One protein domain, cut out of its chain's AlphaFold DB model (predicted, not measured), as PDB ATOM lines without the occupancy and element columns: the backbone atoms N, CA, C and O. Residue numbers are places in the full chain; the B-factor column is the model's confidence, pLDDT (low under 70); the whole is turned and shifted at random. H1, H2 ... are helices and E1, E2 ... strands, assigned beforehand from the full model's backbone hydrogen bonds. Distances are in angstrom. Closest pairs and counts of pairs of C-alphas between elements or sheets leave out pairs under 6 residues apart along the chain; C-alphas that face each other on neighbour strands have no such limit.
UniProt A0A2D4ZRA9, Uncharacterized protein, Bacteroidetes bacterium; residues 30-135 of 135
ATOM      1  N   SER A  30     -38.399 -15.524  20.049       91.44
ATOM      2  CA  SER A  30     -38.770 -15.233  18.662       91.44
ATOM      3  C   SER A  30     -38.521 -16.424  17.734       91.44
ATOM      4  O   SER A  30     -39.425 -16.809  16.999       91.44
ATOM      5  N   ALA A  31     -37.343 -17.053  17.793       93.94
ATOM      6  CA  ALA A  31     -37.015 -18.211  16.962       93.94
ATOM      7  C   ALA A  31     -37.951 -19.398  17.226       93.94
ATOM      8  O   ALA A  31     -38.446 -20.032  16.291       93.94
ATOM      9  N   LYS A  32     -38.255 -19.637  18.504       95.00
ATOM     10  CA  LYS A  32     -39.194 -20.666  18.950       95.00
ATOM     11  C   LYS A  32     -40.611 -20.426  18.429       95.00
ATOM     12  O   LYS A  32     -41.262 -21.355  17.958       95.00
ATOM     13  N   GLU A  33     -41.096 -19.191  18.485       95.19
ATOM     14  CA  GLU A  33     -42.418 -18.845  17.958       95.19
ATOM     15  C   GLU A  33     -42.462 -18.923  16.427       95.19
ATOM     16  O   GLU A  33     -43.437 -19.422  15.870       95.19
ATOM     17  N   ILE A  34     -41.378 -18.550  15.739       95.38
ATOM     18  CA  ILE A  34     -41.253 -18.691  14.281       95.38
ATOM     19  C   ILE A  34     -41.366 -20.157  13.857       95.38
ATOM     20  O   ILE A  34     -42.157 -20.470  12.967       95.38
ATOM     21  N   ILE A  35     -40.609 -21.074  14.475       97.12
ATOM     22  CA  ILE A  35     -40.642 -22.485  14.059       97.12
ATOM     23  C   ILE A  35     -41.994 -23.141  14.377       97.12
ATOM     24  O   ILE A  35     -42.510 -23.921  13.575       97.12
ATOM     25  N   LYS A  36     -42.630 -22.769  15.497       97.12
ATOM     26  CA  LYS A  36     -43.996 -23.209  15.821       97.12
ATOM     27  C   LYS A  36     -45.016 -22.677  14.820       97.12
ATOM     28  O   LYS A  36     -45.881 -23.436  14.381       97.12
ATOM     29  N   ALA A  37     -44.922 -21.403  14.439       96.56
ATOM     30  CA  ALA A  37     -45.787 -20.810  13.425       96.56
ATOM     31  C   ALA A  37     -45.579 -21.499  12.069       96.56
ATOM     32  O   ALA A  37     -46.555 -21.889  11.428       96.56
ATOM     33  N   PHE A  38     -44.328 -21.757  11.676       97.44
ATOM     34  CA  PHE A  38     -44.017 -22.528  10.474       97.44
ATOM     35  C   PHE A  38     -44.653 -23.918  10.499       97.44
ATOM     36  O   PHE A  38     -45.122 -24.370   9.460       97.44
ATOM     37  N   ALA A  39     -44.708 -24.593  11.647       97.50
ATOM     38  CA  ALA A  39     -45.301 -25.923  11.758       97.50
ATOM     39  C   ALA A  39     -46.837 -25.922  11.836       97.50
ATOM     40  O   ALA A  39     -47.464 -26.871  11.376       97.50
ATOM     41  N   SER A  40     -47.459 -24.873  12.383       96.62
ATOM     42  CA  SER A  40     -48.885 -24.907  12.752       96.62
ATOM     43  C   SER A  40     -49.776 -23.906  12.015       96.62
ATOM     44  O   SER A  40     -50.958 -24.181  11.811       96.62
ATOM     45  N   HIS A  41     -49.255 -22.756  11.584       97.00
ATOM     46  CA  HIS A  41     -50.093 -21.707  11.006       97.00
ATOM     47  C   HIS A  41     -50.436 -22.011   9.534       97.00
ATOM     48  O   HIS A  41     -49.562 -22.444   8.769       97.00
ATOM     49  N   PRO A  42     -51.686 -21.763   9.092       96.69
ATOM     50  CA  PRO A  42     -52.098 -21.957   7.699       96.69
ATOM     51  C   PRO A  42     -51.331 -21.093   6.692       96.69
ATOM     52  O   PRO A  42     -51.110 -21.532   5.570       96.69
ATOM     53  N   GLU A  43     -50.877 -19.904   7.090       95.94
ATOM     54  CA  GLU A  43     -50.124 -18.975   6.228       95.94
ATOM     55  C   GLU A  43     -48.810 -19.574   5.702       95.94
ATOM     56  O   GLU A  43     -48.348 -19.222   4.622       95.94
ATOM     57  N   TRP A  44     -48.242 -20.536   6.432       97.00
ATOM     58  CA  TRP A  44     -47.021 -21.247   6.057       97.00
ATOM     59  C   TRP A  44     -47.284 -22.548   5.282       97.00
ATOM     60  O   TRP A  44     -46.342 -23.283   4.974       97.00
ATOM     61  N   ALA A  45     -48.544 -22.872   4.964       97.50
ATOM     62  CA  ALA A  45     -48.909 -24.141   4.334       97.50
ATOM     63  C   ALA A  45     -48.218 -24.350   2.981       97.50
ATOM     64  O   ALA A  45     -47.704 -25.436   2.723       97.50
ATOM     65  N   ASP A  46     -48.127 -23.313   2.148       97.44
ATOM     66  CA  ASP A  46     -47.459 -23.406   0.845       97.44
ATOM     67  C   ASP A  46     -45.947 -23.633   0.988       97.44
ATOM     68  O   ASP A  46     -45.356 -24.453   0.275       97.44
ATOM     69  N   MET A  47     -45.313 -22.971   1.958       97.56
ATOM     70  CA  MET A  47     -43.899 -23.178   2.271       97.56
ATOM     71  C   MET A  47     -43.652 -24.615   2.731       97.56
ATOM     72  O   MET A  47     -42.747 -25.265   2.209       97.56
ATOM     73  N   ARG A  48     -44.503 -25.142   3.624       97.69
ATOM     74  CA  ARG A  48     -44.463 -26.546   4.058       97.69
ATOM     75  C   ARG A  48     -44.676 -27.513   2.894       97.69
ATOM     76  O   ARG A  48     -43.928 -28.478   2.762       97.69
ATOM     77  N   ASN A  49     -45.649 -27.261   2.021       97.75
ATOM     78  CA  ASN A  49     -45.933 -28.104   0.857       97.75
ATOM     79  C   ASN A  49     -44.720 -28.193  -0.075       97.75
ATOM     80  O   ASN A  49     -44.310 -29.284  -0.472       97.75
ATOM     81  N   THR A  50     -44.104 -27.052  -0.384       97.44
ATOM     82  CA  THR A  50     -42.956 -26.996  -1.302       97.44
ATOM     83  C   THR A  50     -41.667 -27.580  -0.721       97.44
ATOM     84  O   THR A  50     -40.758 -27.893  -1.484       97.44
ATOM     85  N   THR A  51     -41.594 -27.796   0.596       97.56
ATOM     86  CA  THR A  51     -40.483 -28.499   1.260       97.56
ATOM     87  C   THR A  51     -40.844 -29.920   1.706       97.56
ATOM     88  O   THR A  51     -40.095 -30.530   2.468       97.56
ATOM     89  N   ASN A  52     -41.974 -30.462   1.239       97.56
ATOM     90  CA  ASN A  52     -42.489 -31.789   1.601       97.56
ATOM     91  C   ASN A  52     -42.705 -31.991   3.119       97.56
ATOM     92  O   ASN A  52     -42.455 -33.062   3.672       97.56
ATOM     93  N   LEU A  53     -43.168 -30.938   3.790       97.62
ATOM     94  CA  LEU A  53     -43.487 -30.864   5.220       97.62
ATOM     95  C   LEU A  53     -44.978 -30.554   5.451       97.62
ATOM     96  O   LEU A  53     -45.355 -30.033   6.493       97.62
ATOM     97  N   SER A  54     -45.851 -30.857   4.487       97.19
ATOM     98  CA  SER A  54     -47.295 -30.570   4.565       97.19
ATOM     99  C   SER A  54     -47.990 -31.230   5.761       97.19
ATOM    100  O   SER A  54     -48.953 -30.684   6.293       97.19
ATOM    101  N   SER A  55     -47.478 -32.385   6.195       95.88
ATOM    102  CA  SER A  55     -47.967 -33.148   7.346       95.88
ATOM    103  C   SER A  55     -47.272 -32.795   8.665       95.88
ATOM    104  O   SER A  55     -47.419 -33.555   9.618       95.88
ATOM    105  N   LEU A  56     -46.421 -31.766   8.691       97.00
ATOM    106  CA  LEU A  56     -45.661 -31.395   9.881       97.00
ATOM    107  C   LEU A  56     -46.616 -30.951  10.991       97.00
ATOM    108  O   LEU A  56     -47.542 -30.177  10.750       97.00
ATOM    109  N   THR A  57     -46.365 -31.425  12.203       95.94
ATOM    110  CA  THR A  57     -47.054 -30.996  13.420       95.94
ATOM    111  C   THR A  57     -46.056 -30.407  14.410       95.94
ATOM    112  O   THR A  57     -44.847 -30.456  14.194       95.94
ATOM    113  N   LEU A  58     -46.548 -29.839  15.514       96.69
ATOM    114  CA  LEU A  58     -45.668 -29.344  16.576       96.69
ATOM    115  C   LEU A  58     -44.860 -30.469  17.243       96.69
ATOM    116  O   LEU A  58     -43.735 -30.216  17.660       96.69
ATOM    117  N   ASP A  59     -45.393 -31.694  17.292       97.31
ATOM    118  CA  ASP A  59     -44.714 -32.849  17.897       97.31
ATOM    119  C   ASP A  59     -43.511 -33.326  17.062       97.31
ATOM    120  O   ASP A  59     -42.619 -34.002  17.570       97.31
ATOM    121  N   ASP A  60     -43.457 -32.943  15.783       97.44
ATOM    122  CA  ASP A  60     -42.352 -33.243  14.872       97.44
ATOM    123  C   ASP A  60     -41.212 -32.208  14.945       97.44
ATOM    124  O   ASP A  60     -40.204 -32.356  14.243       97.44
ATOM    125  N   VAL A  61     -41.377 -31.139  15.733       97.69
ATOM    126  CA  VAL A  61     -40.393 -30.061  15.888       97.69
ATOM    127  C   VAL A  61     -39.599 -30.281  17.166       97.69
ATOM    128  O   VAL A  61     -40.144 -30.271  18.267       97.69
ATOM    129  N   SER A  62     -38.282 -30.399  17.034       96.00
ATOM    130  CA  SER A  62     -37.383 -30.435  18.186       96.00
ATOM    131  C   SER A  62     -36.169 -29.563  17.928       96.00
ATOM    132  O   SER A  62     -35.630 -29.537  16.825       96.00
ATOM    133  N   LYS A  63     -35.734 -28.822  18.939       95.06
ATOM    134  CA  LYS A  63     -34.519 -28.019  18.843       95.06
ATOM    135  C   LYS A  63     -33.299 -28.940  18.825       95.06
ATOM    136  O   LYS A  63     -33.194 -29.872  19.620       95.06
ATOM    137  N   LEU A  64     -32.351 -28.650  17.940       94.00
ATOM    138  CA  LEU A  64     -31.044 -29.288  17.970       94.00
ATOM    139  C   LEU A  64     -30.199 -28.657  19.074       94.00
ATOM    140  O   LEU A  64     -29.791 -27.499  19.000       94.00
ATOM    141  N   GLU A  65     -29.925 -29.442  20.107       90.12
ATOM    142  CA  GLU A  65     -29.074 -29.037  21.218       90.12
ATOM    143  C   GLU A  65     -28.294 -30.213  21.808       90.12
ATOM    144  O   GLU A  65     -28.610 -31.382  21.578       90.12
ATOM    145  N   GLY A  66     -27.253 -29.894  22.576       84.44
ATOM    146  CA  GLY A  66     -26.444 -30.882  23.280       84.44
ATOM    147  C   GLY A  66     -25.481 -31.682  22.394       84.44
ATOM    148  O   GLY A  66     -25.437 -31.559  21.173       84.44
ATOM    149  N   ALA A  67     -24.672 -32.516  23.049       85.19
ATOM    150  CA  ALA A  67     -23.576 -33.244  22.408       85.19
ATOM    151  C   ALA A  67     -24.046 -34.310  21.400       85.19
ATOM    152  O   ALA A  67     -23.323 -34.610  20.455       85.19
ATOM    153  N   SER A  68     -25.254 -34.858  21.564       87.94
ATOM    154  CA  SER A  68     -25.823 -35.848  20.639       87.94
ATOM    155  C   SER A  68     -26.092 -35.288  19.241       87.94
ATOM    156  O   SER A  68     -26.168 -36.056  18.291       87.94
ATOM    157  N   ASN A  69     -26.212 -33.964  19.115       91.44
ATOM    158  CA  ASN A  69     -26.488 -33.268  17.860       91.44
ATOM    159  C   ASN A  69     -25.264 -32.522  17.306       91.44
ATOM    160  O   ASN A  69     -25.390 -31.787  16.330       91.44
ATOM    161  N   ALA A  70     -24.080 -32.707  17.905       90.06
ATOM    162  CA  ALA A  70     -22.888 -31.913  17.605       90.06
ATOM    163  C   ALA A  70     -22.511 -31.921  16.115       90.06
ATOM    164  O   ALA A  70     -22.206 -30.869  15.565       90.06
ATOM    165  N   GLN A  71     -22.596 -33.077  15.448       92.69
ATOM    166  CA  GLN A  71     -22.296 -33.170  14.017       92.69
ATOM    167  C   GLN A  71     -23.284 -32.357  13.172       92.69
ATOM    168  O   GLN A  71     -22.859 -31.556  12.350       92.69
ATOM    169  N   ALA A  72     -24.592 -32.510  13.396       94.50
ATOM    170  CA  ALA A  72     -25.597 -31.752  12.651       94.50
ATOM    171  C   ALA A  72     -25.456 -30.241  12.886       94.50
ATOM    172  O   ALA A  72     -25.563 -29.455  11.952       94.50
ATOM    173  N   CYS A  73     -25.164 -29.835  14.123       94.25
ATOM    174  CA  CYS A  73     -24.904 -28.437  14.443       94.25
ATOM    175  C   CYS A  73     -23.633 -27.908  13.774       94.25
ATOM    176  O   CYS A  73     -23.641 -26.768  13.328       94.25
ATOM    177  N   GLN A  74     -22.567 -28.708  13.675       93.94
ATOM    178  CA  GLN A  74     -21.346 -28.305  12.979       93.94
ATOM    179  C   GLN A  74     -21.613 -28.038  11.492       93.94
ATOM    180  O   GLN A  74     -21.293 -26.958  11.005       93.94
ATOM    181  N   GLU A  75     -22.255 -28.977  10.798       95.56
ATOM    182  CA  GLU A  75     -22.582 -28.837   9.370       95.56
ATOM    183  C   GLU A  75     -23.465 -27.604   9.123       95.56
ATOM    184  O   GLU A  75     -23.204 -26.779   8.247       95.56
ATOM    185  N   LEU A  76     -24.494 -27.415   9.956       96.00
ATOM    186  CA  LEU A  76     -25.372 -26.250   9.856       96.00
ATOM    187  C   LEU A  76     -24.660 -24.942  10.232       96.00
ATOM    188  O   LEU A  76     -24.996 -23.900   9.665       96.00
ATOM    189  N   ASN A  77     -23.678 -24.976  11.138       94.12
ATOM    190  CA  ASN A  77     -22.854 -23.815  11.467       94.12
ATOM    191  C   ASN A  77     -22.009 -23.382  10.268       94.12
ATOM    192  O   ASN A  77     -21.995 -22.197   9.936       94.12
ATOM    193  N   GLU A  78     -21.353 -24.330   9.598       93.81
ATOM    194  CA  GLU A  78     -20.549 -24.069   8.398       93.81
ATOM    195  C   GLU A  78     -21.413 -23.472   7.274       93.81
ATOM    196  O   GLU A  78     -21.040 -22.477   6.653       93.81
ATOM    197  N   LEU A  79     -22.627 -23.996   7.075       94.62
ATOM    198  CA  LEU A  79     -23.580 -23.465   6.092       94.62
ATOM    199  C   LEU A  79     -24.138 -22.079   6.460       94.62
ATOM    200  O   LEU A  79     -24.516 -21.311   5.572       94.62
ATOM    201  N   SER A  80     -24.193 -21.749   7.752       93.75
ATOM    202  CA  SER A  80     -24.792 -20.509   8.267       93.75
ATOM    203  C   SER A  80     -23.771 -19.419   8.597       93.75
ATOM    204  O   SER A  80     -24.170 -18.345   9.049       93.75
ATOM    205  N   GLU A  81     -22.472 -19.650   8.382       92.38
ATOM    206  CA  GLU A  81     -21.390 -18.777   8.864       92.38
ATOM    207  C   GLU A  81     -21.585 -17.307   8.454       92.38
ATOM    208  O   GLU A  81     -21.443 -16.385   9.262       92.38
ATOM    209  N   ALA A  82     -22.011 -17.079   7.208       91.50
ATOM    210  CA  ALA A  82     -22.257 -15.742   6.674       91.50
ATOM    211  C   ALA A  82     -23.375 -14.973   7.415       91.50
ATOM    212  O   ALA A  82     -23.403 -13.737   7.385       91.50
ATOM    213  N   LEU A  83     -24.288 -15.676   8.090       91.69
ATOM    214  CA  LEU A  83     -25.428 -15.094   8.799       91.69
ATOM    215  C   LEU A  83     -25.060 -14.621  10.209       91.69
ATOM    216  O   LEU A  83     -25.631 -13.638  10.684       91.69
ATOM    217  N   PHE A  84     -24.074 -15.237  10.864       91.44
ATOM    218  CA  PHE A  84     -23.760 -14.992  12.281       91.44
ATOM    219  C   PHE A  84     -23.381 -13.548  12.613       91.44
ATOM    220  O   PHE A  84     -23.547 -13.102  13.750       91.44
ATOM    221  N   SER A  85     -22.894 -12.786  11.633       91.56
ATOM    222  CA  SER A  85     -22.584 -11.366  11.829       91.56
ATOM    223  C   SER A  85     -23.827 -10.518  12.130       91.56
ATOM    224  O   SER A  85     -23.735  -9.553  12.885       91.56
ATOM    225  N   LYS A  86     -24.992 -10.883  11.581       91.50
ATOM    226  CA  LYS A  86     -26.230 -10.085  11.640       91.50
ATOM    227  C   LYS A  86     -27.385 -10.792  12.339       91.50
ATOM    228  O   LYS A  86     -28.316 -10.127  12.786       91.50
ATOM    229  N   TYR A  87     -27.327 -12.114  12.432       93.19
ATOM    230  CA  TYR A  87     -28.421 -12.944  12.909       93.19
ATOM    231  C   TYR A  87     -27.983 -13.808  14.083       93.19
ATOM    232  O   TYR A  87     -26.846 -14.278  14.141       93.19
ATOM    233  N   ASP A  88     -28.916 -14.032  14.999       92.94
ATOM    234  CA  ASP A  88     -28.879 -15.176  15.896       92.94
ATOM    235  C   ASP A  88     -29.511 -16.358  15.162       92.94
ATOM    236  O   ASP A  88     -30.630 -16.253  14.652       92.94
ATOM    237  N   VAL A  89     -28.781 -17.465  15.075       94.62
ATOM    238  CA  VAL A  89     -29.159 -18.618  14.258       94.62
ATOM    239  C   VAL A  89     -29.458 -19.809  15.162       94.62
ATOM    240  O   VAL A  89     -28.699 -20.107  16.085       94.62
ATOM    241  N   PHE A  90     -30.572 -20.483  14.894       95.75
ATOM    242  CA  PHE A  90     -31.099 -21.592  15.681       95.75
ATOM    243  C   PHE A  90     -31.441 -22.769  14.777       95.75
ATOM    244  O   PHE A  90     -31.897 -22.583  13.647       95.75
ATOM    245  N   TYR A  91     -31.247 -23.982  15.286       96.44
ATOM    246  CA  TYR A  91     -31.390 -25.209  14.512       96.44
ATOM    247  C   TYR A  91     -32.452 -26.119  15.113       96.44
ATOM    248  O   TYR A  91     -32.508 -26.307  16.329       96.44
ATOM    249  N   TYR A  92     -33.260 -26.719  14.248       97.25
ATOM    250  CA  TYR A  92     -34.344 -27.617  14.625       97.25
ATOM    251  C   TYR A  92     -34.356 -28.840  13.715       97.25
ATOM    252  O   TYR A  92     -34.067 -28.742  12.523       97.25
ATOM    253  N   THR A  93     -34.742 -29.989  14.254       97.25
ATOM    254  CA  THR A  93     -35.297 -31.077  13.453       97.25
ATOM    255  C   THR A  93     -36.767 -30.796  13.197       97.25
ATOM    256  O   THR A  93     -37.497 -30.426  14.117       97.25
ATOM    257  N   VAL A  94     -37.200 -31.014  11.961       97.44
ATOM    258  CA  VAL A  94     -38.606 -30.967  11.559       97.44
ATOM    259  C   VAL A  94     -38.912 -32.243  10.784       97.44
ATOM    260  O   VAL A  94     -38.563 -32.367   9.609       97.44
ATOM    261  N   LYS A  95     -39.514 -33.231  11.456       96.25
ATOM    262  CA  LYS A  95     -39.709 -34.590  10.916       96.25
ATOM    263  C   LYS A  95     -38.369 -35.229  10.493       96.25
ATOM    264  O   LYS A  95     -37.509 -35.463  11.334       96.25
ATOM    265  N   ASP A  96     -38.175 -35.508   9.205       95.94
ATOM    266  CA  ASP A  96     -36.973 -36.105   8.604       95.94
ATOM    267  C   ASP A  96     -35.971 -35.060   8.069       95.94
ATOM    268  O   ASP A  96     -35.103 -35.393   7.262       95.94
ATOM    269  N   LYS A  97     -36.116 -33.786   8.455       98.19
ATOM    270  CA  LYS A  97     -35.386 -32.639   7.889       98.19
ATOM    271  C   LYS A  97     -34.805 -31.731   8.964       98.19
ATOM    272  O   LYS A  97     -35.131 -31.863  10.145       98.19
ATOM    273  N   TYR A  98     -33.998 -30.765   8.534       98.25
ATOM    274  CA  TYR A  98     -33.495 -29.695   9.388       98.25
ATOM    275  C   TYR A  98     -34.103 -28.348   9.004       98.25
ATOM    276  O   TYR A  98     -34.306 -28.059   7.824       98.25
ATOM    277  N   ALA A  99     -34.370 -27.516  10.005       98.06
ATOM    278  CA  ALA A  99     -34.745 -26.123   9.836       98.06
ATOM    279  C   ALA A  99     -33.717 -25.219  10.524       98.06
ATOM    280  O   ALA A  99     -33.369 -25.430  11.687       98.06
ATOM    281  N   VAL A 100     -33.263 -24.199   9.803       97.56
ATOM    282  CA  VAL A 100     -32.416 -23.119  10.308       97.56
ATOM    283  C   VAL A 100     -33.271 -21.866  10.414       97.56
ATOM    284  O   VAL A 100     -33.784 -21.382   9.406       97.56
ATOM    285  N   VAL A 101     -33.433 -21.337  11.623       97.50
ATOM    286  CA  VAL A 101     -34.143 -20.081  11.877       97.50
ATOM    287  C   VAL A 101     -33.120 -19.007  12.210       97.50
ATOM    288  O   VAL A 101     -32.375 -19.137  13.177       97.50
ATOM    289  N   SER A 102     -33.096 -17.943  11.416       95.81
ATOM    290  CA  SER A 102     -32.189 -16.807  11.582       95.81
ATOM    291  C   SER A 102     -32.986 -15.571  11.964       95.81
ATOM    292  O   SER A 102     -33.770 -15.063  11.161       95.81
ATOM    293  N   VAL A 103     -32.784 -15.087  13.186       94.31
ATOM    294  CA  VAL A 103     -33.471 -13.914  13.736       94.31
ATOM    295  C   VAL A 103     -32.511 -12.741  13.764       94.31
ATOM    296  O   VAL A 103     -31.382 -12.879  14.234       94.31
ATOM    297  N   LEU A 104     -32.939 -11.584  13.259       92.81
ATOM    298  CA  LEU A 104     -32.106 -10.383  13.262       92.81
ATOM    299  C   LEU A 104     -31.665 -10.048  14.698       92.81
ATOM    300  O   LEU A 104     -32.472 -10.066  15.639       92.81
ATOM    301  N   LYS A 105     -30.373  -9.765  14.877       91.06
ATOM    302  CA  LYS A 105     -29.843  -9.341  16.174       91.06
ATOM    303  C   LYS A 105     -30.478  -8.019  16.589       91.06
ATOM    304  O   LYS A 105     -30.602  -7.093  15.784       91.06
ATOM    305  N   GLU A 106     -30.876  -7.952  17.853       87.31
ATOM    306  CA  GLU A 106     -31.266  -6.685  18.463       87.31
ATOM    307  C   GLU A 106     -30.006  -5.831  18.680       87.31
ATOM    308  O   GLU A 106     -28.953  -6.383  19.016       87.31
ATOM    309  N   PRO A 107     -30.074  -4.509  18.455       88.31
ATOM    310  CA  PRO A 107     -28.989  -3.605  18.809       88.31
ATOM    311  C   PRO A 107     -28.650  -3.705  20.297       88.31
ATOM    312  O   PRO A 107     -29.537  -3.831  21.135       88.31
ATOM    313  N   GLU A 108     -27.363  -3.615  20.626       88.62
ATOM    314  CA  GLU A 108     -26.921  -3.541  22.027       88.62
ATOM    315  C   GLU A 108     -27.268  -2.187  22.667       88.62
ATOM    316  O   GLU A 108     -27.436  -2.095  23.881       88.62
ATOM    317  N   ASP A 109     -27.379  -1.141  21.843       91.75
ATOM    318  CA  ASP A 109     -27.765   0.207  22.252       91.75
ATOM    319  C   ASP A 109     -29.303   0.345  22.248       91.75
ATOM    320  O   ASP A 109     -29.914   0.186  21.185       91.75
ATOM    321  N   PRO A 110     -29.940   0.649  23.397       86.75
ATOM    322  CA  PRO A 110     -31.395   0.752  23.502       86.75
ATOM    323  C   PRO A 110     -32.003   1.916  22.705       86.75
ATOM    324  O   PRO A 110     -33.206   1.890  22.440       86.75
ATOM    325  N   ASP A 111     -31.208   2.914  22.310       93.19
ATOM    326  CA  ASP A 111     -31.668   4.048  21.500       93.19
ATOM    327  C   ASP A 111     -31.560   3.770  19.988       93.19
ATOM    328  O   ASP A 111     -31.988   4.580  19.158       93.19
ATOM    329  N   VAL A 112     -31.015   2.611  19.602       90.81
ATOM    330  CA  VAL A 112     -30.892   2.179  18.209       90.81
ATOM    331  C   VAL A 112     -32.001   1.190  17.870       90.81
ATOM    332  O   VAL A 112     -32.205   0.181  18.538       90.81
ATOM    333  N   VAL A 113     -32.691   1.442  16.756       85.25
ATOM    334  CA  VAL A 113     -33.689   0.524  16.198       85.25
ATOM    335  C   VAL A 113     -33.084  -0.220  15.011       85.25
ATOM    336  O   VAL A 113     -32.555   0.395  14.086       85.25
ATOM    337  N   SER A 114     -33.202  -1.548  15.019       84.38
ATOM    338  CA  SER A 114     -32.896  -2.396  13.866       84.38
ATOM    339  C   SER A 114     -34.191  -2.884  13.231       84.38
ATOM    340  O   SER A 114     -35.098  -3.343  13.924       84.38
ATOM    341  N   MET A 115     -34.277  -2.783  11.908       85.44
ATOM    342  CA  MET A 115     -35.377  -3.318  11.113       85.44
ATOM    343  C   MET A 115     -34.797  -4.138   9.970       85.44
ATOM    344  O   MET A 115     -33.842  -3.725   9.311       85.44
ATOM    345  N   GLY A 116     -35.391  -5.292   9.712       87.62
ATOM    346  CA  GLY A 116     -34.950  -6.190   8.661       87.62
ATOM    347  C   GLY A 116     -35.777  -7.463   8.654       87.62
ATOM    348  O   GLY A 116     -36.702  -7.620   9.447       87.62
ATOM    349  N   LEU A 117     -35.429  -8.353   7.733       90.88
ATOM    350  CA  LEU A 117     -36.095  -9.639   7.571       90.88
ATOM    351  C   LEU A 117     -35.479 -10.670   8.506       90.88
ATOM    352  O   LEU A 117     -34.280 -10.619   8.775       90.88
ATOM    353  N   SER A 118     -36.284 -11.624   8.950       92.75
ATOM    354  CA  SER A 118     -35.795 -12.879   9.523       92.75
ATOM    355  C   SER A 118     -36.045 -14.017   8.537       92.75
ATOM    356  O   SER A 118     -36.791 -13.859   7.567       92.75
ATOM    357  N   PHE A 119     -35.372 -15.148   8.731       96.19
ATOM    358  CA  PHE A 119     -35.377 -16.231   7.749       96.19
ATOM    359  C   PHE A 119     -35.625 -17.587   8.387       96.19
ATOM    360  O   PHE A 119     -35.182 -17.855   9.503       96.19
ATOM    361  N   ILE A 120     -36.304 -18.453   7.641       97.81
ATOM    362  CA  ILE A 120     -36.368 -19.885   7.903       97.81
ATOM    363  C   ILE A 120     -35.921 -20.637   6.654       97.81
ATOM    364  O   ILE A 120     -36.433 -20.414   5.555       97.81
ATOM    365  N   GLU A 121     -34.951 -21.522   6.818       98.06
ATOM    366  CA  GLU A 121     -34.368 -22.318   5.745       98.06
ATOM    367  C   GLU A 121     -34.514 -23.799   6.059       98.06
ATOM    368  O   GLU A 121     -34.229 -24.232   7.172       98.06
ATOM    369  N   ILE A 122     -34.964 -24.578   5.079       98.50
ATOM    370  CA  ILE A 122     -35.180 -26.015   5.217       98.50
ATOM    371  C   ILE A 122     -34.104 -26.760   4.437       98.50
ATOM    372  O   ILE A 122     -33.885 -26.494   3.249       98.50
ATOM    373  N   TYR A 123     -33.482 -27.723   5.103       98.62
ATOM    374  CA  TYR A 123     -32.453 -28.603   4.569       98.62
ATOM    375  C   TYR A 123     -32.934 -30.052   4.638       98.62
ATOM    376  O   TYR A 123     -33.701 -30.423   5.530       98.62
ATOM    377  N   ASP A 124     -32.503 -30.883   3.694       98.06
ATOM    378  CA  ASP A 124     -32.698 -32.328   3.806       98.06
ATOM    379  C   ASP A 124     -31.776 -32.949   4.876       98.06
ATOM    380  O   ASP A 124     -30.972 -32.271   5.515       98.06
ATOM    381  N   ASN A 125     -31.896 -34.260   5.084       95.50
ATOM    382  CA  ASN A 125     -31.092 -35.014   6.050       95.50
ATOM    383  C   ASN A 125     -29.613 -35.189   5.648       95.50
ATOM    384  O   ASN A 125     -28.843 -35.780   6.402       95.50
ATOM    385  N   THR A 126     -29.227 -34.700   4.471       97.12
ATOM    386  CA  THR A 126     -27.850 -34.656   3.963       97.12
ATOM    387  C   THR A 126     -27.313 -33.226   3.878       97.12
ATOM    388  O   THR A 126     -26.293 -32.994   3.237       97.12
ATOM    389  N   PHE A 127     -27.987 -32.274   4.537       97.06
ATOM    390  CA  PHE A 127     -27.614 -30.860   4.608       97.06
ATOM    391  C   PHE A 127     -27.661 -30.118   3.263       97.06
ATOM    392  O   PHE A 127     -27.108 -29.025   3.137       97.06
ATOM    393  N   ASN A 128     -28.390 -30.632   2.266       97.81
ATOM    394  CA  ASN A 128     -28.677 -29.851   1.064       97.81
ATOM    395  C   ASN A 128     -29.855 -28.914   1.323       97.81
ATOM    396  O   ASN A 128     -30.929 -29.334   1.766       97.81
ATOM    397  N   ARG A 129     -29.673 -27.632   1.001       97.62
ATOM    398  CA  ARG A 129     -30.734 -26.629   1.116       97.62
ATOM    399  C   ARG A 129     -31.852 -26.932   0.122       97.62
ATOM    400  O   ARG A 129     -31.638 -26.902  -1.087       97.62
ATOM    401  N   ILE A 130     -33.062 -27.148   0.631       98.06
ATOM    402  CA  ILE A 130     -34.264 -27.327  -0.190       98.06
ATOM    403  C   ILE A 130     -34.809 -25.955  -0.580       98.06
ATOM    404  O   ILE A 130     -35.012 -25.665  -1.760       98.06
ATOM    405  N   LYS A 131     -35.064 -25.097   0.418       98.00
ATOM    406  CA  LYS A 131     -35.620 -23.755   0.208       98.00
ATOM    407  C   LYS A 131     -35.461 -22.879   1.447       98.00
ATOM    408  O   LYS A 131     -35.350 -23.398   2.550       98.00
ATOM    409  N   GLY A 132     -35.503 -21.562   1.269       96.62
ATOM    410  CA  GLY A 132     -35.562 -20.607   2.373       96.62
ATOM    411  C   GLY A 132     -36.575 -19.503   2.117       96.62
ATOM    412  O   GLY A 132     -36.882 -19.191   0.963       96.62
ATOM    413  N   TYR A 133     -37.089 -18.938   3.201       96.50
ATOM    414  CA  TYR A 133     -38.161 -17.952   3.209       96.50
ATOM    415  C   TYR A 133     -37.803 -16.817   4.152       96.50
ATOM    416  O   TYR A 133     -37.257 -17.058   5.226       96.50
ATOM    417  N   SER A 134     -38.129 -15.596   3.744       93.56
ATOM    418  CA  SER A 134     -38.051 -14.408   4.588       93.56
ATOM    419  C   SER A 134     -39.423 -14.043   5.135       93.56
ATOM    420  O   SER A 134     -40.423 -14.282   4.452       93.56
ATOM    421  N   PHE A 135     -39.459 -13.400   6.294       84.25
ATOM    422  CA  PHE A 135     -40.661 -12.852   6.915       84.25
ATOM    423  C   PHE A 135     -40.320 -11.627   7.769       84.25
ATOM    424  O   PHE A 135     -39.125 -11.456   8.124       84.25
TER     425      PHE A 135
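This is residues 30 to 135 of the 135 residues of an uncharacterized protein of Bacteroidetes bacterium (UniProt A0A2D4ZRA9). A twisted sheet of five strands is the middle layer, with H1 and H2 over one face and the kinked H3 slanting over the other. Between E3 and E4 a long loop sticks out at residues 107 to 113. The printed part has 106 residues, in the order H1, H2, E1, H3, E2, E3, E4, E5; the sheet's order is E1, E2, E3, E4, E5, all antiparallel. The class is mixed, and the whole is compact, with a radius of gyration of the C-alphas of 13.9 A and spans of 43 by 33 by 21 A.

H1, residues 30 to 40, begins with C-alpha 30 at (-38.770, -15.233, 18.662) and is 15.2 A long. H2 is residues 42 to 50, E1 61 to 63, and H3 67 to 83, 22.8 A long with a kink of 51 degrees near residue 77. E2, residues 87 to 94, is 20.7 A long, and E3, residues 97 to 104, 23.1 A. E4 is residues 119 to 123; E5, residues 129 to 134, ends with C-alpha 134 at (-38.051, -14.408, 4.588).

E2 to E5 form a meander, each strand the antiparallel neighbour of the one before. N 90 and O 101 are 2.8 A apart between E2 and E3, N 100 and O 121 2.8 A between E3 and E4, N 120 and O 133 2.9 A between E4 and E5, and N 62 and O 93 3.0 A between E1 and E2. H1 is on the sheet at a height of 8.1 A; its closest C-alphas with E3 are Ala 31 and Val 101, 6.1 A. H2 is on the same face, and touches H1 only at the corner, with the C-alphas of Phe 38 and Trp 44 5.5 A apart. H3 is on the opposite face at a height of 9.3 A, over E2 and E3; its closest C-alphas with E2 are Cys 73 and Tyr 91, 7.2 A. Every O i to N i+4 pair is within hydrogen-bond range in H1, 3 of 5 in H2 and 9 of 13 in H3.

The C-alphas farthest apart, of Ser 55 and Asp 111, are 43.0 A apart. The printed part has no cut, and the link from E3 to E4 is long, with 14 residues. No printed residue has a pLDDT under 70.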